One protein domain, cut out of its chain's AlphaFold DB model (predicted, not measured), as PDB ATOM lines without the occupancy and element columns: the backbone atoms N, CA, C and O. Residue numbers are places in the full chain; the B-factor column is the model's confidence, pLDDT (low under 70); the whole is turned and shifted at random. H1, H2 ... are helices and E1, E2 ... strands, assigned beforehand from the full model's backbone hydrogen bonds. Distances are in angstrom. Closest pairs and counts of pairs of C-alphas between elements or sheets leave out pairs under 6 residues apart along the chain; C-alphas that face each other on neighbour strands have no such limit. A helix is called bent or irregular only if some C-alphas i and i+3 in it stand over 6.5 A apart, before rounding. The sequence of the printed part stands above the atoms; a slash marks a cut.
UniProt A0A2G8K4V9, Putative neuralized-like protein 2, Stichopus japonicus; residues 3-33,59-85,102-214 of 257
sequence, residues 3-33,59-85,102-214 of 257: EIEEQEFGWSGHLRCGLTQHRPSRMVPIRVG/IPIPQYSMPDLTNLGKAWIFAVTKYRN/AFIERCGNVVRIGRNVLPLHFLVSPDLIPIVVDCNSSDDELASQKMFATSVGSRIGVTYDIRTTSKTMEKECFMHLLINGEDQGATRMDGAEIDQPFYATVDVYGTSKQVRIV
ATOM      1  N   GLU A   3      49.557 -45.311 -23.341       93.25
ATOM      2  CA  GLU A   3      49.247 -46.648 -22.834       93.25
ATOM      3  C   GLU A   3      49.717 -46.753 -21.386       93.25
ATOM      4  O   GLU A   3      50.801 -46.269 -21.067       93.25
ATOM      5  N   ILE A   4      48.914 -47.354 -20.511       92.62
ATOM      6  CA  ILE A   4      49.300 -47.598 -19.117       92.62
ATOM      7  C   ILE A   4      50.193 -48.837 -19.072       92.62
ATOM      8  O   ILE A   4      49.737 -49.923 -19.415       92.62
ATOM      9  N   GLU A   5      51.438 -48.690 -18.628       93.50
ATOM     10  CA  GLU A   5      52.401 -49.800 -18.559       93.50
ATOM     11  C   GLU A   5      52.489 -50.414 -17.165       93.50
ATOM     12  O   GLU A   5      52.689 -51.618 -17.031       93.50
ATOM     13  N   GLU A   6      52.317 -49.602 -16.124       92.38
ATOM     14  CA  GLU A   6      52.460 -50.060 -14.746       92.38
ATOM     15  C   GLU A   6      51.446 -49.373 -13.829       92.38
ATOM     16  O   GLU A   6      51.118 -48.189 -13.988       92.38
ATOM     17  N   GLN A   7      50.971 -50.127 -12.839       91.19
ATOM     18  CA  GLN A   7      50.170 -49.626 -11.731       91.19
ATOM     19  C   GLN A   7      50.882 -49.863 -10.400       91.19
ATOM     20  O   GLN A   7      51.614 -50.837 -10.246       91.19
ATOM     21  N   GLU A   8      50.620 -48.996  -9.426       91.00
ATOM     22  CA  GLU A   8      51.160 -49.110  -8.075       91.00
ATOM     23  C   GLU A   8      50.055 -49.405  -7.057       91.00
ATOM     24  O   GLU A   8      49.027 -48.722  -6.994       91.00
ATOM     25  N   PHE A   9      50.269 -50.442  -6.246       88.00
ATOM     26  CA  PHE A   9      49.358 -50.815  -5.167       88.00
ATOM     27  C   PHE A   9      49.489 -49.854  -3.980       88.00
ATOM     28  O   PHE A   9      50.570 -49.359  -3.682       88.00
ATOM     29  N   GLY A  10      48.383 -49.618  -3.270       87.94
ATOM     30  CA  GLY A  10      48.348 -48.727  -2.103       87.94
ATOM     31  C   GLY A  10      48.056 -47.259  -2.429       87.94
ATOM     32  O   GLY A  10      47.756 -46.490  -1.519       87.94
ATOM     33  N   TRP A  11      48.046 -46.883  -3.710       88.31
ATOM     34  CA  TRP A  11      47.605 -45.566  -4.163       88.31
ATOM     35  C   TRP A  11      46.128 -45.559  -4.549       88.31
ATOM     36  O   TRP A  11      45.543 -46.580  -4.915       88.31
ATOM     37  N   SER A  12      45.510 -44.382  -4.483       84.75
ATOM     38  CA  SER A  12      44.131 -44.164  -4.918       84.75
ATOM     39  C   SER A  12      44.049 -42.960  -5.849       84.75
ATOM     40  O   SER A  12      44.854 -42.035  -5.764       84.75
ATOM     41  N   GLY A  13      43.081 -42.987  -6.761       85.75
ATOM     42  CA  GLY A  13      42.908 -41.963  -7.785       85.75
ATOM     43  C   GLY A  13      43.134 -42.495  -9.194       85.75
ATOM     44  O   GLY A  13      43.300 -43.697  -9.411       85.75
ATOM     45  N   HIS A  14      43.100 -41.579 -10.154       85.62
ATOM     46  CA  HIS A  14      43.053 -41.889 -11.575       85.62
ATOM     47  C   HIS A  14      44.051 -41.038 -12.355       85.62
ATOM     48  O   HIS A  14      44.228 -39.861 -12.036       85.62
ATOM     49  N   LEU A  15      44.614 -41.626 -13.418       92.12
ATOM     50  CA  LEU A  15      45.323 -40.906 -14.475       92.12
ATOM     51  C   LEU A  15      44.470 -39.728 -14.949       92.12
ATOM     52  O   LEU A  15      43.255 -39.876 -15.110       92.12
ATOM     53  N   ARG A  16      45.087 -38.575 -15.208       94.31
ATOM     54  CA  ARG A  16      44.381 -37.438 -15.805       94.31
ATOM     55  C   ARG A  16      45.009 -37.080 -17.139       94.31
ATOM     56  O   ARG A  16      46.229 -37.037 -17.270       94.31
ATOM     57  N   CYS A  17      44.162 -36.824 -18.124       95.12
ATOM     58  CA  CYS A  17      44.573 -36.527 -19.489       95.12
ATOM     59  C   CYS A  17      43.798 -35.319 -20.011       95.12
ATOM     60  O   CYS A  17      42.645 -35.099 -19.635       95.12
ATOM     61  N   GLY A  18      44.416 -34.544 -20.896       95.94
ATOM     62  CA  GLY A  18      43.779 -33.357 -21.442       95.94
ATOM     63  C   GLY A  18      44.609 -32.615 -22.476       95.94
ATOM     64  O   GLY A  18      45.620 -33.120 -22.975       95.94
ATOM     65  N   LEU A  19      44.172 -31.395 -22.767       97.12
ATOM     66  CA  LEU A  19      44.853 -30.447 -23.641       97.12
ATOM     67  C   LEU A  19      45.121 -29.142 -22.889       97.12
ATOM     68  O   LEU A  19      44.337 -28.731 -22.039       97.12
ATOM     69  N   THR A  20      46.208 -28.463 -23.240       96.56
ATOM     70  CA  THR A  20      46.523 -27.115 -22.761       96.56
ATOM     71  C   THR A  20      47.069 -26.246 -23.888       96.56
ATOM     72  O   THR A  20      47.665 -26.761 -24.829       96.56
ATOM     73  N   GLN A  21      46.892 -24.929 -23.804       96.00
ATOM     74  CA  GLN A  21      47.578 -23.963 -24.674       96.00
ATOM     75  C   GLN A  21      48.792 -23.323 -23.989       96.00
ATOM     76  O   GLN A  21      49.460 -22.462 -24.565       96.00
ATOM     77  N   HIS A  22      49.133 -23.760 -22.772       94.19
ATOM     78  CA  HIS A  22      50.416 -23.431 -22.170       94.19
ATOM     79  C   HIS A  22      51.530 -24.175 -22.900       94.19
ATOM     80  O   HIS A  22      51.545 -25.404 -22.974       94.19
ATOM     81  N   ARG A  23      52.488 -23.424 -23.448       94.06
ATOM     82  CA  ARG A  23      53.641 -24.015 -24.134       94.06
ATOM     83  C   ARG A  23      54.498 -24.788 -23.126       94.06
ATOM     84  O   ARG A  23      54.997 -24.153 -22.198       94.06
ATOM     85  N   PRO A  24      54.779 -26.090 -23.332       93.50
ATOM     86  CA  PRO A  24      55.584 -26.878 -22.397       93.50
ATOM     87  C   PRO A  24      56.977 -26.289 -22.148       93.50
ATOM     88  O   PRO A  24      57.465 -26.315 -21.028       93.50
ATOM     89  N   SER A  25      57.592 -25.669 -23.162       91.50
ATOM     90  CA  SER A  25      58.893 -24.995 -23.032       91.50
ATOM     91  C   SER A  25      58.877 -23.756 -22.130       91.50
ATOM     92  O   SER A  25      59.937 -23.290 -21.719       91.50
ATOM     93  N   ARG A  26      57.693 -23.210 -21.829       90.50
ATOM     94  CA  ARG A  26      57.497 -22.088 -20.900       90.50
ATOM     95  C   ARG A  26      57.067 -22.550 -19.508       90.50
ATOM     96  O   ARG A  26      56.959 -21.714 -18.615       90.50
ATOM     97  N   MET A  27      56.812 -23.844 -19.319       90.00
ATOM     98  CA  MET A  27      56.413 -24.394 -18.031       90.00
ATOM     99  C   MET A  27      57.646 -24.849 -17.249       90.00
ATOM    100  O   MET A  27      58.437 -25.656 -17.734       90.00
ATOM    101  N   VAL A  28      57.822 -24.315 -16.041       89.50
ATOM    102  CA  VAL A  28      59.007 -24.554 -15.208       89.50
ATOM    103  C   VAL A  28      58.640 -25.287 -13.918       89.50
ATOM    104  O   VAL A  28      57.656 -24.925 -13.276       89.50
ATOM    105  N   PRO A  29      59.404 -26.310 -13.496       83.00
ATOM    106  CA  PRO A  29      59.128 -27.003 -12.245       83.00
ATOM    107  C   PRO A  29      59.353 -26.071 -11.050       83.00
ATOM    108  O   PRO A  29      60.349 -25.345 -10.994       83.00
ATOM    109  N   ILE A  30      58.454 -26.127 -10.066       76.62
ATOM    110  CA  ILE A  30      58.653 -25.455  -8.779       76.62
ATOM    111  C   ILE A  30      59.817 -26.156  -8.065       76.62
ATOM    112  O   ILE A  30      59.727 -27.330  -7.708       76.62
ATOM    113  N   ARG A  31      60.942 -25.457  -7.868       62.97
ATOM    114  CA  ARG A  31      62.074 -25.992  -7.097       62.97
ATOM    115  C   ARG A  31      61.758 -25.885  -5.606       62.97
ATOM    116  O   ARG A  31      61.744 -24.791  -5.051       62.97
ATOM    117  N   VAL A  32      61.528 -27.027  -4.960       47.31
ATOM    118  CA  VAL A  32      61.421 -27.124  -3.497       47.31
ATOM    119  C   VAL A  32      62.811 -26.855  -2.911       47.31
ATOM    120  O   VAL A  32      63.700 -27.699  -2.969       47.31
ATOM    121  N   GLY A  33      63.021 -25.629  -2.439       45.25
ATOM    122  CA  GLY A  33      64.307 -25.123  -1.948       45.25
ATOM    123  C   GLY A  33      64.234 -23.677  -1.455       45.25
ATOM    124  O   GLY A  33      65.017 -23.284  -0.597       45.25
ATOM    125  N   ILE A  59      55.672 -20.027 -16.667       87.12
ATOM    126  CA  ILE A  59      54.539 -20.490 -15.858       87.12
ATOM    127  C   ILE A  59      55.038 -21.610 -14.935       87.12
ATOM    128  O   ILE A  59      55.555 -22.610 -15.438       87.12
ATOM    129  N   PRO A  60      54.922 -21.488 -13.603       89.75
ATOM    130  CA  PRO A  60      55.281 -22.578 -12.707       89.75
ATOM    131  C   PRO A  60      54.327 -23.763 -12.908       89.75
ATOM    132  O   PRO A  60      53.111 -23.584 -12.955       89.75
ATOM    133  N   ILE A  61      54.873 -24.973 -13.025       91.25
ATOM    134  CA  ILE A  61      54.087 -26.209 -13.057       91.25
ATOM    135  C   ILE A  61      53.500 -26.405 -11.655       91.25
ATOM    136  O   ILE A  61      54.279 -26.564 -10.709       91.25
ATOM    137  N   PRO A  62      52.165 -26.375 -11.492       91.12
ATOM    138  CA  PRO A  62      51.553 -26.584 -10.191       91.12
ATOM    139  C   PRO A  62      51.758 -28.024  -9.716       91.12
ATOM    140  O   PRO A  62      52.083 -28.918 -10.497       91.12
ATOM    141  N   GLN A  63      51.534 -28.253  -8.424       89.31
ATOM    142  CA  GLN A  63      51.656 -29.585  -7.838       89.31
ATOM    143  C   GLN A  63      50.649 -30.577  -8.436       89.31
ATOM    144  O   GLN A  63      50.985 -31.748  -8.607       89.31
ATOM    145  N   TYR A  64      49.436 -30.122  -8.769       91.00
ATOM    146  CA  TYR A  64      48.382 -30.964  -9.330       91.00
ATOM    147  C   TYR A  64      47.840 -30.387 -10.640       91.00
ATOM    148  O   TYR A  64      47.653 -29.181 -10.783       91.00
ATOM    149  N   SER A  65      47.512 -31.249 -11.607       91.62
ATOM    150  CA  SER A  65      46.857 -30.788 -12.843       91.62
ATOM    151  C   SER A  65      45.419 -30.303 -12.616       91.62
ATOM    152  O   SER A  65      44.920 -29.444 -13.338       91.62
ATOM    153  N   MET A  66      44.749 -30.826 -11.591       90.56
ATOM    154  CA  MET A  66      43.415 -30.400 -11.187       90.56
ATOM    155  C   MET A  66      43.365 -30.152  -9.673       90.56
ATOM    156  O   MET A  66      43.834 -31.017  -8.925       90.56
ATOM    157  N   PRO A  67      42.749 -29.042  -9.222       90.62
ATOM    158  CA  PRO A  67      42.170 -27.973 -10.042       90.62
ATOM    159  C   PRO A  67      43.208 -26.933 -10.510       90.62
ATOM    160  O   PRO A  67      42.861 -26.036 -11.270       90.62
ATOM    161  N   ASP A  68      44.464 -27.022 -10.070       91.81
ATOM    162  CA  ASP A  68      45.411 -25.906 -10.174       91.81
ATOM    163  C   ASP A  68      45.740 -25.534 -11.627       91.81
ATOM    164  O   ASP A  68      45.547 -24.384 -12.015       91.81
ATOM    165  N   LEU A  69      46.168 -26.496 -12.457       90.62
ATOM    166  CA  LEU A  69      46.483 -26.218 -13.867       90.62
ATOM    167  C   LEU A  69      45.232 -25.818 -14.661       90.62
ATOM    168  O   LEU A  69      45.317 -24.939 -15.510       90.62
ATOM    169  N   THR A  70      44.067 -26.398 -14.360       91.69
ATOM    170  CA  THR A  70      42.793 -25.971 -14.966       91.69
ATOM    171  C   THR A  70      42.413 -24.538 -14.576       91.69
ATOM    172  O   THR A  70      41.932 -23.780 -15.415       91.69
ATOM    173  N   ASN A  71      42.689 -24.128 -13.335       92.88
ATOM    174  CA  ASN A  71      42.394 -22.786 -12.826       92.88
ATOM    175  C   ASN A  71      43.330 -21.707 -13.391       92.88
ATOM    176  O   ASN A  71      42.954 -20.538 -13.408       92.88
ATOM    177  N   LEU A  72      44.517 -22.077 -13.892       88.44
ATOM    178  CA  LEU A  72      45.379 -21.165 -14.660       88.44
ATOM    179  C   LEU A  72      44.747 -20.745 -16.002       88.44
ATOM    180  O   LEU A  72      45.216 -19.795 -16.634       88.44
ATOM    181  N   GLY A  73      43.659 -21.409 -16.410       89.69
ATOM    182  CA  GLY A  73      42.970 -21.183 -17.672       89.69
ATOM    183  C   GLY A  73      43.695 -21.844 -18.842       89.69
ATOM    184  O   GLY A  73      44.847 -22.245 -18.745       89.69
ATOM    185  N   LYS A  74      43.007 -21.984 -19.980       93.00
ATOM    186  CA  LYS A  74      43.565 -22.611 -21.195       93.00
ATOM    187  C   LYS A  74      44.085 -24.047 -20.994       93.00
ATOM    188  O   LYS A  74      44.965 -24.497 -21.735       93.00
ATOM    189  N   ALA A  75      43.566 -24.768 -20.005       95.88
ATOM    190  CA  ALA A  75      43.827 -26.183 -19.783       95.88
ATOM    191  C   ALA A  75      42.508 -26.910 -19.496       95.88
ATOM    192  O   ALA A  75      41.755 -26.521 -18.607       95.88
ATOM    193  N   TRP A  76      42.246 -27.977 -20.247       96.25
ATOM    194  CA  TRP A  76      41.038 -28.794 -20.154       96.25
ATOM    195  C   TRP A  76      41.473 -30.228 -19.889       96.25
ATOM    196  O   TRP A  76      42.037 -30.882 -20.767       96.25
ATOM    197  N   ILE A  77      41.283 -30.689 -18.653       95.31
ATOM    198  CA  ILE A  77      41.853 -31.934 -18.129       95.31
ATOM    199  C   ILE A  77      40.748 -32.738 -17.453       95.31
ATOM    200  O   ILE A  77      39.929 -32.181 -16.727       95.31
ATOM    201  N   PHE A  78      40.743 -34.051 -17.686       91.81
ATOM    202  CA  PHE A  78      39.757 -34.978 -17.140       91.81
ATOM    203  C   PHE A  78      40.445 -36.131 -16.430       91.81
ATOM    204  O   PHE A  78      41.456 -36.657 -16.899       91.81
ATOM    205  N   ALA A  79      39.851 -36.564 -15.322       91.12
ATOM    206  CA  ALA A  79      40.196 -37.833 -14.708       91.12
ATOM    207  C   ALA A  79      39.677 -38.988 -15.575       91.12
ATOM    208  O   ALA A  79      38.496 -39.040 -15.925       91.12
ATOM    209  N   VAL A  80      40.559 -39.932 -15.891       88.62
ATOM    210  CA  VAL A  80      40.214 -41.175 -16.581       88.62
ATOM    211  C   VAL A  80      39.599 -42.119 -15.552       88.62
ATOM    212  O   VAL A  80      40.286 -42.868 -14.863       88.62
ATOM    213  N   THR A  81      38.285 -42.044 -15.391       79.38
ATOM    214  CA  THR A  81      37.537 -42.873 -14.446       79.38
ATOM    215  C   THR A  81      37.424 -44.314 -14.936       79.38
ATOM    216  O   THR A  81      37.470 -44.608 -16.128       79.38
ATOM    217  N   LYS A  82      37.222 -45.248 -13.998       64.94
ATOM    218  CA  LYS A  82      36.983 -46.669 -14.312       64.94
ATOM    219  C   LYS A  82      35.687 -46.908 -15.106       64.94
ATOM    220  O   LYS A  82      35.553 -47.962 -15.724       64.94
ATOM    221  N   TYR A  83      34.756 -45.952 -15.074       58.38
ATOM    222  CA  TYR A  83      33.429 -46.024 -15.688       58.38
ATOM    223  C   TYR A  83      33.225 -44.886 -16.696       58.38
ATOM    224  O   TYR A  83      33.792 -43.808 -16.530       58.38
ATOM    225  N   ARG A  84      32.399 -45.155 -17.719       56.91
ATOM    226  CA  ARG A  84      32.034 -44.236 -18.812       56.91
ATOM    227  C   ARG A  84      31.584 -42.869 -18.291       56.91
ATOM    228  O   ARG A  84      30.640 -42.809 -17.509       56.91
ATOM    229  N   ASN A  85      32.137 -41.801 -18.863       52.72
ATOM    230  CA  ASN A  85      31.668 -40.422 -18.667       52.72
ATOM    231  C   ASN A  85      30.614 -40.007 -19.707       52.72
ATOM    232  O   ASN A  85      30.550 -38.840 -20.074       52.72
ATOM    233  N   ALA A 102      28.959 -38.019 -36.562       79.06
ATOM    234  CA  ALA A 102      29.743 -38.201 -35.363       79.06
ATOM    235  C   ALA A 102      31.216 -37.965 -35.707       79.06
ATOM    236  O   ALA A 102      31.764 -38.574 -36.636       79.06
ATOM    237  N   PHE A 103      31.867 -37.091 -34.935       84.31
ATOM    238  CA  PHE A 103      33.299 -36.836 -35.065       84.31
ATOM    239  C   PHE A 103      34.121 -38.109 -34.826       84.31
ATOM    240  O   PHE A 103      35.114 -38.329 -35.516       84.31
ATOM    241  N   ILE A 104      33.686 -38.966 -33.895       86.88
ATOM    242  CA  ILE A 104      34.284 -40.280 -33.651       86.88
ATOM    243  C   ILE A 104      33.245 -41.361 -33.897       86.88
ATOM    244  O   ILE A 104      32.182 -41.370 -33.281       86.88
ATOM    245  N   GLU A 105      33.582 -42.301 -34.770       86.44
ATOM    246  CA  GLU A 105      32.709 -43.408 -35.131       86.44
ATOM    247  C   GLU A 105      33.501 -44.712 -35.186       86.44
ATOM    248  O   GLU A 105      34.592 -44.778 -35.756       86.44
ATOM    249  N   ARG A 106      32.954 -45.771 -34.590       81.44
ATOM    250  CA  ARG A 106      33.550 -47.104 -34.638       81.44
ATOM    251  C   ARG A 106      32.911 -47.914 -35.761       81.44
ATOM    252  O   ARG A 106      31.730 -48.235 -35.688       81.44
ATOM    253  N   CYS A 107      33.712 -48.317 -36.741       80.31
ATOM    254  CA  CYS A 107      33.279 -49.104 -37.892       80.31
ATOM    255  C   CYS A 107      34.035 -50.444 -37.898       80.31
ATOM    256  O   CYS A 107      35.105 -50.572 -38.489       80.31
ATOM    257  N   GLY A 108      33.508 -51.449 -37.194       80.56
ATOM    258  CA  GLY A 108      34.139 -52.771 -37.102       80.56
ATOM    259  C   GLY A 108      35.544 -52.724 -36.484       80.56
ATOM    260  O   GLY A 108      35.697 -52.452 -35.290       80.56
ATOM    261  N   ASN A 109      36.565 -53.006 -37.300       81.88
ATOM    262  CA  ASN A 109      37.980 -53.046 -36.913       81.88
ATOM    263  C   ASN A 109      38.723 -51.711 -37.105       81.88
ATOM    264  O   ASN A 109      39.942 -51.662 -36.920       81.88
ATOM    265  N   VAL A 110      38.020 -50.639 -37.467       84.75
ATOM    266  CA  VAL A 110      38.575 -49.289 -37.574       84.75
ATOM    267  C   VAL A 110      37.738 -48.292 -36.775       84.75
ATOM    268  O   VAL A 110      36.549 -48.491 -36.531       84.75
ATOM    269  N   VAL A 111      38.372 -47.203 -36.360       87.25
ATOM    270  CA  VAL A 111      37.732 -46.050 -35.729       87.25
ATOM    271  C   VAL A 111      38.032 -44.827 -36.583       87.25
ATOM    272  O   VAL A 111      39.192 -44.512 -36.855       87.25
ATOM    273  N   ARG A 112      36.982 -44.146 -37.028       88.31
ATOM    274  CA  ARG A 112      37.057 -42.880 -37.751       88.31
ATOM    275  C   ARG A 112      37.085 -41.742 -36.736       88.31
ATOM    276  O   ARG A 112      36.244 -41.705 -35.848       88.31
ATOM    277  N   ILE A 113      38.054 -40.837 -36.856       88.81
ATOM    278  CA  ILE A 113      38.211 -39.628 -36.034       88.81
ATOM    279  C   ILE A 113      38.343 -38.438 -36.988       88.81
ATOM    280  O   ILE A 113      39.401 -38.208 -37.585       88.81
ATOM    281  N   GLY A 114      37.251 -37.703 -37.179       86.12
ATOM    282  CA  GLY A 114      37.120 -36.676 -38.203       86.12
ATOM    283  C   GLY A 114      37.394 -37.257 -39.592       86.12
ATOM    284  O   GLY A 114      36.639 -38.091 -40.092       86.12
ATOM    285  N   ARG A 115      38.509 -36.825 -40.199       81.19
ATOM    286  CA  ARG A 115      38.989 -37.289 -41.517       81.19
ATOM    287  C   ARG A 115      39.987 -38.448 -41.445       81.19
ATOM    288  O   ARG A 115      40.375 -38.974 -42.483       81.19
ATOM    289  N   ASN A 116      40.436 -38.817 -40.248       82.44
ATOM    290  CA  ASN A 116      41.416 -39.881 -40.060       82.44
ATOM    291  C   ASN A 116      40.710 -41.209 -39.792       82.44
ATOM    292  O   ASN A 116      39.701 -41.249 -39.093       82.44
ATOM    293  N   VAL A 117      41.272 -42.301 -40.305       86.25
ATOM    294  CA  VAL A 117      40.810 -43.664 -40.025       86.25
ATOM    295  C   VAL A 117      41.946 -44.416 -39.351       86.25
ATOM    296  O   VAL A 117      43.043 -44.515 -39.898       86.25
ATOM    297  N   LEU A 118      41.681 -44.926 -38.153       85.56
ATOM    298  CA  LEU A 118      42.649 -45.626 -37.324       85.56
ATOM    299  C   LEU A 118      42.242 -47.084 -37.148       85.56
ATOM    300  O   LEU A 118      41.141 -47.355 -36.668       85.56
ATOM    301  N   PRO A 119      43.119 -48.044 -37.474       85.38
ATOM    302  CA  PRO A 119      42.890 -49.430 -37.110       85.38
ATOM    303  C   PRO A 119      42.755 -49.601 -35.595       85.38
ATOM    304  O   PRO A 119      43.538 -49.062 -34.812       85.38
ATOM    305  N   LEU A 120      41.780 -50.405 -35.177       82.56
ATOM    306  CA  LEU A 120      41.457 -50.618 -33.769       82.56
ATOM    307  C   LEU A 120      42.641 -51.190 -32.975       82.56
ATOM    308  O   LEU A 120      42.813 -50.832 -31.818       82.56
ATOM    309  N   HIS A 121      43.498 -52.005 -33.597       80.75
ATOM    310  CA  HIS A 121      44.694 -52.569 -32.954       80.75
ATOM    311  C   HIS A 121      45.735 -51.510 -32.545       80.75
ATOM    312  O   HIS A 121      46.626 -51.793 -31.746       80.75
ATOM    313  N   PHE A 122      45.650 -50.286 -33.079       82.56
ATOM    314  CA  PHE A 122      46.428 -49.166 -32.559       82.56
ATOM    315  C   PHE A 122      45.780 -48.568 -31.316       82.56
ATOM    316  O   PHE A 122      46.489 -48.145 -30.413       82.56
ATOM    317  N   LEU A 123      44.453 -48.581 -31.213       82.56
ATOM    318  CA  LEU A 123      43.700 -47.999 -30.099       82.56
ATOM    319  C   LEU A 123      43.466 -48.969 -28.939       82.56
ATOM    320  O   LEU A 123      43.107 -48.536 -27.853       82.56
ATOM    321  N   VAL A 124      43.674 -50.262 -29.162       78.06
ATOM    322  CA  VAL A 124      43.487 -51.342 -28.190       78.06
ATOM    323  C   VAL A 124      44.749 -52.192 -28.204       78.06
ATOM    324  O   VAL A 124      45.226 -52.552 -29.280       78.06
ATOM    325  N   SER A 125      45.329 -52.471 -27.033       69.50
ATOM    326  CA  SER A 125      46.499 -53.352 -26.965       69.50
ATOM    327  C   SER A 125      46.158 -54.741 -27.532       69.50
ATOM    328  O   SER A 125      45.033 -55.197 -27.324       69.50
ATOM    329  N   PRO A 126      47.072 -55.422 -28.252       64.56
ATOM    330  CA  PRO A 126      46.835 -56.766 -28.782       64.56
ATOM    331  C   PRO A 126      46.340 -57.763 -27.730       64.56
ATOM    332  O   PRO A 126      45.457 -58.568 -28.011       64.56
ATOM    333  N   ASP A 127      46.829 -57.621 -26.499       60.50
ATOM    334  CA  ASP A 127      46.447 -58.448 -25.349       60.50
ATOM    335  C   ASP A 127      44.997 -58.196 -24.881       60.50
ATOM    336  O   ASP A 127      44.448 -58.950 -24.084       60.50
ATOM    337  N   LEU A 128      44.355 -57.144 -25.403       60.91
ATOM    338  CA  LEU A 128      42.981 -56.712 -25.120       60.91
ATOM    339  C   LEU A 128      42.018 -56.955 -26.288       60.91
ATOM    340  O   LEU A 128      40.845 -56.582 -26.219       60.91
ATOM    341  N   ILE A 129      42.490 -57.612 -27.351       54.16
ATOM    342  CA  ILE A 129      41.671 -58.019 -28.496       54.16
ATOM    343  C   ILE A 129      40.586 -59.092 -28.188       54.16
ATOM    344  O   ILE A 129      39.697 -59.221 -29.030       54.16
ATOM    345  N   PRO A 130      40.483 -59.793 -27.028       42.94
ATOM    346  CA  PRO A 130      39.428 -60.806 -26.872       42.94
ATOM    347  C   PRO A 130      37.979 -60.286 -26.783       42.94
ATOM    348  O   PRO A 130      37.063 -61.084 -26.906       42.94
ATOM    349  N   ILE A 131      37.728 -58.990 -26.541       48.62
ATOM    350  CA  ILE A 131      36.415 -58.546 -26.011       48.62
ATOM    351  C   ILE A 131      35.469 -57.957 -27.073       48.62
ATOM    352  O   ILE A 131      34.321 -57.646 -26.767       48.62
ATOM    353  N   VAL A 132      35.898 -57.773 -28.328       45.34
ATOM    354  CA  VAL A 132      35.060 -57.046 -29.311       45.34
ATOM    355  C   VAL A 132      34.771 -57.769 -30.614       45.34
ATOM    356  O   VAL A 132      34.313 -57.145 -31.571       45.34
ATOM    357  N   VAL A 133      34.982 -59.080 -30.632       46.16
ATOM    358  CA  VAL A 133      34.441 -59.949 -31.673       46.16
ATOM    359  C   VAL A 133      33.281 -60.723 -31.046       46.16
ATOM    360  O   VAL A 133      33.459 -61.375 -30.027       46.16
ATOM    361  N   ASP A 134      32.105 -60.576 -31.656       39.31
ATOM    362  CA  ASP A 134      30.833 -61.263 -31.392       39.31
ATOM    363  C   ASP A 134      29.931 -60.738 -30.265       39.31
ATOM    364  O   ASP A 134      29.727 -61.342 -29.220       39.31
ATOM    365  N   CYS A 135      29.200 -59.662 -30.576       42.06
ATOM    366  CA  CYS A 135      27.937 -59.327 -29.915       42.06
ATOM    367  C   CYS A 135      26.766 -60.220 -30.388       42.06
ATOM    368  O   CYS A 135      25.691 -59.698 -30.664       42.06
ATOM    369  N   ASN A 136      26.979 -61.536 -30.533       41.47
ATOM    370  CA  ASN A 136      25.947 -62.495 -30.964       41.47
ATOM    371  C   ASN A 136      26.036 -63.894 -30.317       41.47
ATOM    372  O   ASN A 136      25.226 -64.752 -30.666       41.47
ATOM    373  N   SER A 137      26.943 -64.152 -29.370       43.88
ATOM    374  CA  SER A 137      26.893 -65.380 -28.565       43.88
ATOM    375  C   SER A 137      26.339 -65.074 -27.175       43.88
ATOM    376  O   SER A 137      26.871 -64.274 -26.411       43.88
ATOM    377  N   SER A 138      25.218 -65.710 -26.860       44.38
ATOM    378  CA  SER A 138      24.551 -65.697 -25.561       44.38
ATOM    379  C   SER A 138      25.289 -66.566 -24.533       44.38
ATOM    380  O   SER A 138      24.664 -67.407 -23.896       44.38
ATOM    381  N   ASP A 139      26.604 -66.378 -24.395       40.81
ATOM    382  CA  ASP A 139      27.440 -67.087 -23.421       40.81
ATOM    383  C   ASP A 139      28.019 -66.074 -22.418       40.81
ATOM    384  O   ASP A 139      29.054 -65.438 -22.627       40.81
ATOM    385  N   ASP A 140      27.290 -65.907 -21.315       47.31
ATOM    386  CA  ASP A 140      27.435 -64.852 -20.297       47.31
ATOM    387  C   ASP A 140      28.675 -65.014 -19.383       47.31
ATOM    388  O   ASP A 140      28.979 -64.145 -18.567       47.31
ATOM    389  N   GLU A 141      29.446 -66.100 -19.517       44.06
ATOM    390  CA  GLU A 141      30.599 -66.374 -18.642       44.06
ATOM    391  C   GLU A 141      31.958 -65.928 -19.206       44.06
ATOM    392  O   GLU A 141      32.857 -65.640 -18.417       44.06
ATOM    393  N   LEU A 142      32.124 -65.773 -20.528       43.84
ATOM    394  CA  LEU A 142      33.408 -65.346 -21.125       43.84
ATOM    395  C   LEU A 142      33.480 -63.831 -21.407       43.84
ATOM    396  O   LEU A 142      34.567 -63.267 -21.528       43.84
ATOM    397  N   ALA A 143      32.333 -63.143 -21.417       41.72
ATOM    398  CA  ALA A 143      32.214 -61.690 -21.596       41.72
ATOM    399  C   ALA A 143      32.604 -60.861 -20.346       41.72
ATOM    400  O   ALA A 143      32.534 -59.629 -20.349       41.72
ATOM    401  N   SER A 144      33.006 -61.521 -19.256       41.72
ATOM    402  CA  SER A 144      33.092 -60.937 -17.913       41.72
ATOM    403  C   SER A 144      34.501 -60.507 -17.473       41.72
ATOM    404  O   SER A 144      34.636 -59.858 -16.434       41.72
ATOM    405  N   GLN A 145      35.547 -60.696 -18.289       45.19
ATOM    406  CA  GLN A 145      36.815 -59.966 -18.104       45.19
ATOM    407  C   GLN A 145      36.699 -58.539 -18.650       45.19
ATOM    408  O   GLN A 145      37.435 -58.107 -19.531       45.19
ATOM    409  N   LYS A 146      35.747 -57.772 -18.114       52.44
ATOM    410  CA  LYS A 146      35.596 -56.351 -18.416       52.44
ATOM    411  C   LYS A 146      36.781 -55.602 -17.818       52.44
ATOM    412  O   LYS A 146      36.751 -55.173 -16.666       52.44
ATOM    413  N   MET A 147      37.853 -55.485 -18.592       60.88
ATOM    414  CA  MET A 147      39.034 -54.750 -18.174       60.88
ATOM    415  C   MET A 147      38.677 -53.275 -17.950       60.88
ATOM    416  O   MET A 147      38.000 -52.646 -18.766       60.88
ATOM    417  N   PHE A 148      39.110 -52.722 -16.817       72.31
ATOM    418  CA  PHE A 148      38.829 -51.335 -16.470       72.31
ATOM    419  C   PHE A 148      39.554 -50.370 -17.417       72.31
ATOM    420  O   PHE A 148      40.674 -50.626 -17.864       72.31
ATOM    421  N   ALA A 149      38.948 -49.203 -17.645       77.06
ATOM    422  CA  ALA A 149      39.504 -48.118 -18.458       77.06
ATOM    423  C   ALA A 149      40.949 -47.729 -18.088       77.06
ATOM    424  O   ALA A 149      41.706 -47.270 -18.936       77.06
ATOM    425  N   THR A 150      41.340 -47.943 -16.829       82.25
ATOM    426  CA  THR A 150      42.656 -47.581 -16.293       82.25
ATOM    427  C   THR A 150      43.593 -48.767 -16.070       82.25
ATOM    428  O   THR A 150      44.648 -48.575 -15.474       82.25
ATOM    429  N   SER A 151      43.223 -49.989 -16.463       84.94
ATOM    430  CA  SER A 151      44.073 -51.178 -16.303       84.94
ATOM    431  C   SER A 151      45.354 -51.107 -17.148       84.94
ATOM    432  O   SER A 151      45.398 -50.415 -18.163       84.94
ATOM    433  N   VAL A 152      46.395 -51.843 -16.740       88.25
ATOM    434  CA  VAL A 152      47.635 -52.002 -17.525       88.25
ATOM    435  C   VAL A 152      47.303 -52.533 -18.922       88.25
ATOM    436  O   VAL A 152      46.540 -53.484 -19.046       88.25
ATOM    437  N   GLY A 153      47.843 -51.898 -19.960       87.94
ATOM    438  CA  GLY A 153      47.541 -52.152 -21.369       87.94
ATOM    439  C   GLY A 153      46.426 -51.272 -21.943       87.94
ATOM    440  O   GLY A 153      46.303 -51.176 -23.167       87.94
ATOM    441  N   SER A 154      45.627 -50.595 -21.105       88.38
ATOM    442  CA  SER A 154      44.616 -49.652 -21.596       88.38
ATOM    443  C   SER A 154      45.273 -48.452 -22.272       88.38
ATOM    444  O   SER A 154      46.265 -47.899 -21.789       88.38
ATOM    445  N   ARG A 155      44.687 -48.028 -23.392       90.88
ATOM    446  CA  ARG A 155      45.159 -46.922 -24.224       90.88
ATOM    447  C   ARG A 155      44.184 -45.754 -24.166       90.88
ATOM    448  O   ARG A 155      42.997 -45.906 -24.450       90.88
ATOM    449  N   ILE A 156      44.712 -44.582 -23.823       92.50
ATOM    450  CA  ILE A 156      43.975 -43.333 -23.654       92.50
ATOM    451  C   ILE A 156      44.422 -42.327 -24.717       92.50
ATOM    452  O   ILE A 156      45.581 -41.898 -24.773       92.50
ATOM    453  N   GLY A 157      43.495 -41.951 -25.590       92.50
ATOM    454  CA  GLY A 157      43.658 -40.911 -26.597       92.50
ATOM    455  C   GLY A 157      42.978 -39.618 -26.167       92.50
ATOM    456  O   GLY A 157      41.907 -39.647 -25.576       92.50
ATOM    457  N   VAL A 158      43.582 -38.482 -26.504       93.69
ATOM    458  CA  VAL A 158      42.937 -37.169 -26.424       93.69
ATOM    459  C   VAL A 158      42.984 -36.576 -27.823       93.69
ATOM    460  O   VAL A 158      44.034 -36.603 -28.469       93.69
ATOM    461  N   THR A 159      41.849 -36.088 -28.301       92.75
ATOM    462  CA  THR A 159      41.712 -35.412 -29.596       92.75
ATOM    463  C   THR A 159      40.740 -34.249 -29.449       92.75
ATOM    464  O   THR A 159      40.064 -34.132 -28.430       92.75
ATOM    465  N   TYR A 160      40.661 -33.386 -30.453       93.75
ATOM    466  CA  TYR A 160      39.716 -32.279 -30.468       93.75
ATOM    467  C   TYR A 160      39.055 -32.130 -31.838       93.75
ATOM    468  O   TYR A 160      39.608 -32.547 -32.857       93.75
ATOM    469  N   ASP A 161      37.871 -31.535 -31.827       92.88
ATOM    470  CA  ASP A 161      37.026 -31.227 -32.971       92.88
ATOM    471  C   ASP A 161      36.723 -29.726 -32.980       92.88
ATOM    472  O   ASP A 161      36.382 -29.153 -31.946       92.88
ATOM    473  N   ILE A 162      36.856 -29.081 -34.137       91.69
ATOM    474  CA  ILE A 162      36.561 -27.655 -34.303       91.69
ATOM    475  C   ILE A 162      35.318 -27.538 -35.174       91.69
ATOM    476  O   ILE A 162      35.356 -27.826 -36.371       91.69
ATOM    477  N   ARG A 163      34.230 -27.053 -34.581       89.88
ATOM    478  CA  ARG A 163      32.940 -26.870 -35.251       89.88
ATOM    479  C   ARG A 163      32.697 -25.395 -35.498       89.88
ATOM    480  O   ARG A 163      33.025 -24.564 -34.662       89.88
ATOM    481  N   THR A 164      32.115 -25.061 -36.642       87.00
ATOM    482  CA  THR A 164      31.683 -23.687 -36.925       87.00
ATOM    483  C   THR A 164      30.174 -23.620 -36.754       87.00
ATOM    484  O   THR A 164      29.444 -24.313 -37.463       87.00
ATOM    485  N   THR A 165      29.699 -22.808 -35.812       79.94
ATOM    486  CA  THR A 165      28.265 -22.637 -35.580       79.94
ATOM    487  C   THR A 165      27.653 -21.822 -36.715       79.94
ATOM    488  O   THR A 165      28.040 -20.683 -36.969       79.94
ATOM    489  N   SER A 166      26.635 -22.384 -37.369       76.88
ATOM    490  CA  SER A 166      25.955 -21.777 -38.523       76.88
ATOM    491  C   SER A 166      25.258 -20.445 -38.219       76.88
ATOM    492  O   SER A 166      25.018 -19.662 -39.133       76.88
ATOM    493  N   LYS A 167      24.931 -20.175 -36.948       75.31
ATOM    494  CA  LYS A 167      24.191 -18.977 -36.519       75.31
ATOM    495  C   LYS A 167      25.072 -17.744 -36.302       75.31
ATOM    496  O   LYS A 167      24.631 -16.643 -36.610       75.31
ATOM    497  N   THR A 168      26.275 -17.916 -35.760       77.19
ATOM    498  CA  THR A 168      27.178 -16.813 -35.379       77.19
ATOM    499  C   THR A 168      28.480 -16.810 -36.181       77.19
ATOM    500  O   THR A 168      29.244 -15.858 -36.081       77.19
ATOM    501  N   MET A 169      28.732 -17.850 -36.993       80.31
ATOM    502  CA  MET A 169      30.027 -18.122 -37.643       80.31
ATOM    503  C   MET A 169      31.197 -18.218 -36.649       80.31
ATOM    504  O   MET A 169      32.363 -18.169 -37.040       80.31
ATOM    505  N   GLU A 170      30.897 -18.394 -35.362       85.69
ATOM    506  CA  GLU A 170      31.896 -18.615 -34.329       85.69
ATOM    507  C   GLU A 170      32.373 -20.061 -34.383       85.69
ATOM    508  O   GLU A 170      31.597 -20.998 -34.613       85.69
ATOM    509  N   LYS A 171      33.675 -20.237 -34.179       89.31
ATOM    510  CA  LYS A 171      34.277 -21.557 -34.088       89.31
ATOM    511  C   LYS A 171      34.303 -21.987 -32.625       89.31
ATOM    512  O   LYS A 171      34.790 -21.258 -31.767       89.31
ATOM    513  N   GLU A 172      33.819 -23.188 -32.360       90.88
ATOM    514  CA  GLU A 172      33.818 -23.821 -31.049       90.88
ATOM    515  C   GLU A 172      34.715 -25.057 -31.087       90.88
ATOM    516  O   GLU A 172      34.702 -25.818 -32.057       90.88
ATOM    517  N   CYS A 173      35.506 -25.251 -30.034       93.69
ATOM    518  CA  CYS A 173      36.402 -26.393 -29.910       93.69
ATOM    519  C   CYS A 173      35.846 -27.383 -28.882       93.69
ATOM    520  O   CYS A 173      35.440 -26.991 -27.785       93.69
ATOM    521  N   PHE A 174      35.842 -28.663 -29.236       93.81
ATOM    522  CA  PHE A 174      35.363 -29.757 -28.403       93.81
ATOM    523  C   PHE A 174      36.467 -30.791 -28.234       93.81
ATOM    524  O   PHE A 174      36.972 -31.329 -29.213       93.81
ATOM    525  N   MET A 175      36.827 -31.108 -26.999       94.56
ATOM    526  CA  MET A 175      37.765 -32.181 -26.701       94.56
ATOM    527  C   MET A 175      37.028 -33.513 -26.581       94.56
ATOM    528  O   MET A 175      35.962 -33.583 -25.976       94.56
ATOM    529  N   HIS A 176      37.631 -34.573 -27.102       92.62
ATOM    530  CA  HIS A 176      37.173 -35.948 -26.951       92.62
ATOM    531  C   HIS A 176      38.255 -36.786 -26.275       92.62
ATOM    532  O   HIS A 176      39.436 -36.736 -26.647       92.62
ATOM    533  N   LEU A 177      37.837 -37.598 -25.307       91.94
ATOM    534  CA  LEU A 177      38.672 -38.616 -24.680       91.94
ATOM    535  C   LEU A 177      38.318 -39.974 -25.295       91.94
ATOM    536  O   LEU A 177      37.160 -40.377 -25.282       91.94
ATOM    537  N   LEU A 178      39.310 -40.688 -25.820       89.50
ATOM    538  CA  LEU A 178      39.153 -42.060 -26.298       89.50
ATOM    539  C   LEU A 178      39.778 -43.021 -25.299       89.50
ATOM    540  O   LEU A 178      40.934 -42.849 -24.920       89.50
ATOM    541  N   ILE A 179      39.057 -44.074 -24.939       89.06
ATOM    542  CA  ILE A 179      39.557 -45.145 -24.076       89.06
ATOM    543  C   ILE A 179      39.357 -46.459 -24.817       89.06
ATOM    544  O   ILE A 179      38.226 -46.818 -25.129       89.06
ATOM    545  N   ASN A 180      40.442 -47.170 -25.127       86.69
ATOM    546  CA  ASN A 180      40.399 -48.470 -25.812       86.69
ATOM    547  C   ASN A 180      39.529 -48.457 -27.091       86.69
ATOM    548  O   ASN A 180      38.723 -49.353 -27.339       86.69
ATOM    549  N   GLY A 181      39.675 -47.404 -27.901       82.44
ATOM    550  CA  GLY A 181      38.916 -47.221 -29.145       82.44
ATOM    551  C   GLY A 181      37.475 -46.736 -28.966       82.44
ATOM    552  O   GLY A 181      36.722 -46.715 -29.937       82.44
ATOM    553  N   GLU A 182      37.084 -46.345 -27.753       84.38
ATOM    554  CA  GLU A 182      35.740 -45.872 -27.440       84.38
ATOM    555  C   GLU A 182      35.720 -44.391 -27.038       84.38
ATOM    556  O   GLU A 182      36.406 -43.991 -26.094       84.38
ATOM    557  N   ASP A 183      34.901 -43.591 -27.724       88.06
ATOM    558  CA  ASP A 183      34.685 -42.175 -27.404       88.06
ATOM    559  C   ASP A 183      33.902 -42.002 -26.094       88.06
ATOM    560  O   ASP A 183      32.834 -42.592 -25.903       88.06
ATOM    561  N   GLN A 184      34.432 -41.170 -25.199       87.19
ATOM    562  CA  GLN A 184      33.804 -40.818 -23.926       87.19
ATOM    563  C   GLN A 184      32.888 -39.592 -24.026       87.19
ATOM    564  O   GLN A 184      32.200 -39.285 -23.057       87.19
ATOM    565  N   GLY A 185      32.833 -38.937 -25.188       86.88
ATOM    566  CA  GLY A 185      31.964 -37.796 -25.450       86.88
ATOM    567  C   GLY A 185      32.731 -36.496 -25.668       86.88
ATOM    568  O   GLY A 185      33.902 -36.358 -25.309       86.88
ATOM    569  N   ALA A 186      32.037 -35.537 -26.279       89.88
ATOM    570  CA  ALA A 186      32.561 -34.216 -26.589       89.88
ATOM    571  C   ALA A 186      32.418 -33.288 -25.380       89.88
ATOM    572  O   ALA A 186      31.308 -33.085 -24.896       89.88
ATOM    573  N   THR A 187      33.509 -32.664 -24.944       91.12
ATOM    574  CA  THR A 187      33.464 -31.596 -23.939       91.12
ATOM    575  C   THR A 187      33.897 -30.274 -24.544       91.12
ATOM    576  O   THR A 187      34.976 -30.172 -25.128       91.12
ATOM    577  N   ARG A 188      33.056 -29.248 -24.403       92.56
ATOM    578  CA  ARG A 188      33.344 -27.895 -24.881       92.56
ATOM    579  C   ARG A 188      34.573 -27.328 -24.165       92.56
ATOM    580  O   ARG A 188      34.678 -27.397 -22.943       92.56
ATOM    581  N   MET A 189      35.501 -26.766 -24.933       93.81
ATOM    582  CA  MET A 189      36.717 -26.139 -24.423       93.81
ATOM    583  C   MET A 189      36.516 -24.625 -24.317       93.81
ATOM    584  O   MET A 189      36.906 -23.866 -25.208       93.81
ATOM    585  N   ASP A 190      35.868 -24.176 -23.242       91.44
ATOM    586  CA  ASP A 190      35.584 -22.751 -23.047       91.44
ATOM    587  C   ASP A 190      36.871 -21.919 -22.976       91.44
ATOM    588  O   ASP A 190      37.830 -22.285 -22.295       91.44
ATOM    589  N   GLY A 191      36.892 -20.804 -23.712       89.88
ATOM    590  CA  GLY A 191      38.053 -19.915 -23.804       89.88
ATOM    591  C   GLY A 191      39.207 -20.440 -24.668       89.88
ATOM    592  O   GLY A 191      40.296 -19.872 -24.613       89.88
ATOM    593  N   ALA A 192      39.007 -21.509 -25.449       93.25
ATOM    594  CA  ALA A 192      40.038 -22.027 -26.344       93.25
ATOM    595  C   ALA A 192      40.301 -21.096 -27.536       93.25
ATOM    596  O   ALA A 192      39.399 -20.766 -28.306       93.25
ATOM    597  N   GLU A 193      41.567 -20.736 -27.740       93.88
ATOM    598  CA  GLU A 193      42.006 -19.930 -28.881       93.88
ATOM    599  C   GLU A 193      42.357 -20.844 -30.059       93.88
ATOM    600  O   GLU A 193      43.429 -21.437 -30.095       93.88
ATOM    601  N   ILE A 194      41.463 -20.985 -31.034       91.88
ATOM    602  CA  ILE A 194      41.566 -22.019 -32.083       91.88
ATOM    603  C   ILE A 194      42.793 -21.861 -32.994       91.88
ATOM    604  O   ILE A 194      43.277 -22.845 -33.553       91.88
ATOM    605  N   ASP A 195      43.321 -20.645 -33.111       90.44
ATOM    606  CA  ASP A 195      44.521 -20.354 -33.903       90.44
ATOM    607  C   ASP A 195      45.831 -20.619 -33.129       90.44
ATOM    608  O   ASP A 195      46.919 -20.526 -33.698       90.44
ATOM    609  N   GLN A 196      45.748 -20.968 -31.839       91.12
ATOM    610  CA  GLN A 196      46.898 -21.331 -31.010       91.12
ATOM    611  C   GLN A 196      47.066 -22.855 -30.902       91.12
ATOM    612  O   GLN A 196      46.084 -23.601 -30.891       91.12
ATOM    613  N   PRO A 197      48.311 -23.350 -30.780       93.69
ATOM    614  CA  PRO A 197      48.571 -24.779 -30.678       93.69
ATOM    615  C   PRO A 197      48.039 -25.363 -29.364       93.69
ATOM    616  O   PRO A 197      48.193 -24.773 -28.292       93.69
ATOM    617  N   PHE A 198      47.489 -26.572 -29.450       95.25
ATOM    618  CA  PHE A 198      47.177 -27.402 -28.291       95.25
ATOM    619  C   PHE A 198      48.329 -28.364 -27.999       95.25
ATOM    620  O   PHE A 198      48.889 -28.991 -28.901       95.25
ATOM    621  N   TYR A 199      48.641 -28.522 -26.721       95.56
ATOM    622  CA  TYR A 199      49.630 -29.452 -26.197       95.56
ATOM    623  C   TYR A 199      48.931 -30.508 -25.348       95.56
ATOM    624  O   TYR A 199      48.064 -30.194 -24.531       95.56
ATOM    625  N   ALA A 200      49.305 -31.770 -25.536       94.88
ATOM    626  CA  ALA A 200      48.776 -32.857 -24.724       94.88
ATOM    627  C   ALA A 200      49.294 -32.749 -23.285       94.88
ATOM    628  O   ALA A 200      50.481 -32.513 -23.064       94.88
ATOM    629  N   THR A 201      48.404 -32.962 -22.320       95.31
ATOM    630  CA  THR A 201      48.734 -33.014 -20.893       95.31
ATOM    631  C   THR A 201      48.397 -34.394 -20.357       95.31
ATOM    632  O   THR A 201      47.306 -34.908 -20.610       95.31
ATOM    633  N   VAL A 202      49.334 -34.991 -19.625       95.56
ATOM    634  CA  VAL A 202      49.150 -36.270 -18.937       95.56
ATOM    635  C   VAL A 202      49.724 -36.124 -17.537       95.56
ATOM    636  O   VAL A 202      50.915 -35.872 -17.381       95.56
ATOM    637  N   ASP A 203      48.865 -36.254 -16.536       94.62
ATOM    638  CA  ASP A 203      49.218 -36.238 -15.118       94.62
ATOM    639  C   ASP A 203      49.112 -37.672 -14.591       94.62
ATOM    640  O   ASP A 203      48.016 -38.231 -14.451       94.62
ATOM    641  N   VAL A 204      50.282 -38.287 -14.396       94.31
ATOM    642  CA  VAL A 204      50.437 -39.654 -13.894       94.31
ATOM    643  C   VAL A 204      50.161 -39.633 -12.394       94.31
ATOM    644  O   VAL A 204      51.040 -39.351 -11.585       94.31
ATOM    645  N   TYR A 205      48.898 -39.883 -12.052       91.31
ATOM    646  CA  TYR A 205      48.366 -39.741 -10.702       91.31
ATOM    647  C   TYR A 205      47.608 -40.993 -10.243       91.31
ATOM    648  O   TYR A 205      46.978 -41.709 -11.031       91.31
ATOM    649  N   GLY A 206      47.605 -41.210  -8.928       90.06
ATOM    650  CA  GLY A 206      46.858 -42.275  -8.274       90.06
ATOM    651  C   GLY A 206      47.464 -43.643  -8.544       90.06
ATOM    652  O   GLY A 206      48.642 -43.857  -8.297       90.06
ATOM    653  N   THR A 207      46.657 -44.592  -9.022       89.94
ATOM    654  CA  THR A 207      47.120 -45.975  -9.224       89.94
ATOM    655  C   THR A 207      48.047 -46.147 -10.422       89.94
ATOM    656  O   THR A 207      48.680 -47.189 -10.540       89.94
ATOM    657  N   SER A 208      48.078 -45.200 -11.363       91.50
ATOM    658  CA  SER A 208      48.926 -45.286 -12.556       91.50
ATOM    659  C   SER A 208      50.339 -44.828 -12.219       91.50
ATOM    660  O   SER A 208      50.518 -43.694 -11.791       91.50
ATOM    661  N   LYS A 209      51.327 -45.693 -12.454       92.69
ATOM    662  CA  LYS A 209      52.738 -45.428 -12.143       92.69
ATOM    663  C   LYS A 209      53.556 -45.069 -13.375       92.69
ATOM    664  O   LYS A 209      54.406 -44.186 -13.325       92.69
ATOM    665  N   GLN A 210      53.283 -45.738 -14.491       94.69
ATOM    666  CA  GLN A 210      54.009 -45.531 -15.737       94.69
ATOM    667  C   GLN A 210      53.055 -45.536 -16.924       94.69
ATOM    668  O   GLN A 210      52.148 -46.368 -17.018       94.69
ATOM    669  N   VAL A 211      53.293 -44.606 -17.848       95.25
ATOM    670  CA  VAL A 211      52.613 -44.539 -19.139       95.25
ATOM    671  C   VAL A 211      53.631 -44.426 -20.265       95.25
ATOM    672  O   VAL A 211      54.667 -43.781 -20.116       95.25
ATOM    673  N   ARG A 212      53.302 -44.994 -21.424       94.25
ATOM    674  CA  ARG A 212      54.088 -44.874 -22.653       94.25
ATOM    675  C   ARG A 212      53.310 -44.131 -23.715       94.25
ATOM    676  O   ARG A 212      52.130 -44.389 -23.941       94.25
ATOM    677  N   ILE A 213      53.981 -43.226 -24.419       92.38
ATOM    678  CA  ILE A 213      53.398 -42.555 -25.580       92.38
ATOM    679  C   ILE A 213      53.318 -43.557 -26.735       92.38
ATOM    680  O   ILE A 213      54.326 -44.118 -27.163       92.38
ATOM    681  N   VAL A 214      52.109 -43.762 -27.254       89.06
ATOM    682  CA  VAL A 214      51.856 -44.590 -28.436       89.06
ATOM    683  C   VAL A 214      51.676 -43.679 -29.640       89.06
ATOM    684  O   VAL A 214      50.762 -42.846 -29.683       89.06
TER     685      VAL A 214
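AT A GLANCE: This is residues 3 to 33, 59 to 85 and 102 to 214 of the 257 residues of the protein "Putative neuralized-like protein 2" of Stichopus japonicus (UniProt A0A2G8K4V9). Three small antiparallel sheets form a loose-edged stack in a flat body: the long, strongly twisted sheet E9 E10 E11 is the middle layer, with the sheet E5 E2 E12 partly face to face with one of its faces and the sheet E6 E7 E8 with the other. The helix H1 packs on E5 E2 E12, the strand pairs E1 E13 and E3 E4 lie out to the sides, and residues 136 to 141 and 165 to 170 stick out. The printed part has 171 residues, with three named helices and 13 named strands in the order E1 E2 E3 E4 H1 E5 E6 E7 E8 H2 H3 E9 E10 E11 E12 E13. The class is mostly strand, and the whole is compact, with a radius of gyration of the C-alphas of 17.9 A and spans of 55 by 50 by 22 A.

HOW THE PARTS SIT: Begin at E1, residues 3 to 7, the antiparallel neighbour of E13, residues 208 to 213; look there for N 3 and O 212, 2.8 A apart. Next, E2, residues 16 to 20, is the inner strand between E5, residues 75 to 79, and E12, residues 199 to 203, antiparallel to both; N 19 and O 76 are 3.0 A apart, N 18 and O 201 2.9 A. E3, residues 27 to 29, and E4, residues 59 to 61, are parallel, with N 28 and O 59 2.9 A apart. H1, residues 65 to 71, is on the sheet E5 E2 E12 at a height over the sheet of 8.6 A; it lies over E5, slantwise at 37 degrees on the local plane, and the closest C-alphas are those of Thr 70 and Trp 76, 6.2 A apart. E6, residues 104 to 107, E7, residues 110 to 113, and E8, residues 116 to 119, form a meander, each strand the antiparallel neighbour of the one before; N 105 and O 112 are 2.9 A apart, N 111 and O 118 2.8 A. H2, residues 120 to 123, only grazes that sheet; it is close to H3, residues 126 to 131, but not clearly touching it, the closest C-alphas being those of His 121 and Ile 129, 7.7 A apart. E9, residues 155 to 164, E10, residues 171 to 179, and E11, residues 182 to 188, form a second meander; N 161 and O 174 are 2.8 A apart, as are N 184 and O 177. This sheet is in a stack of sheets, three face to face in turn: its strands stand at 34 degrees to those of E5 E2 E12 and at 24 degrees to those of E6 E7 E8. Of the O i to N i+4 pairs, 2 of 3 in H1 and 0 of 2 in H3 are within hydrogen-bond range, and H2 is too short for any O i to N i+4 pair; of the O i to N i+3 pairs in H3, 1 of 3 is within range.

IN THESE COORDINATES: Find C-alpha 3 at (49.247, -46.648, -22.834), where E1 begins. E2 runs 12.6 A, E5 13.2 A and E12 13.0 A. H3 is irregular, with C-alphas 127 and 130 7.6 A apart. From C-alpha 155 at (45.159, -46.922, -24.224), E9 runs 29.7 A; E10 returns over 26.2 A and E11 covers 18.3 A. E13, 14.0 A long, ends at C-alpha 213 at (53.398, -42.555, -25.580).

THE WHOLE: The C-alphas farthest apart are those of Gly 33 and Ser 138, 61.5 A. Residues 34 to 58 and 86 to 101 are not printed; the gaps are 17.6 A from C-alpha 33 to 59 and 17.0 A from C-alpha 85 to 102. The link from H3 to E9, 23 residues, is long. Mean pLDDT of the printed part is 82.3; residues 31 to 33, 82 to 85 and 125 to 147 are under 70.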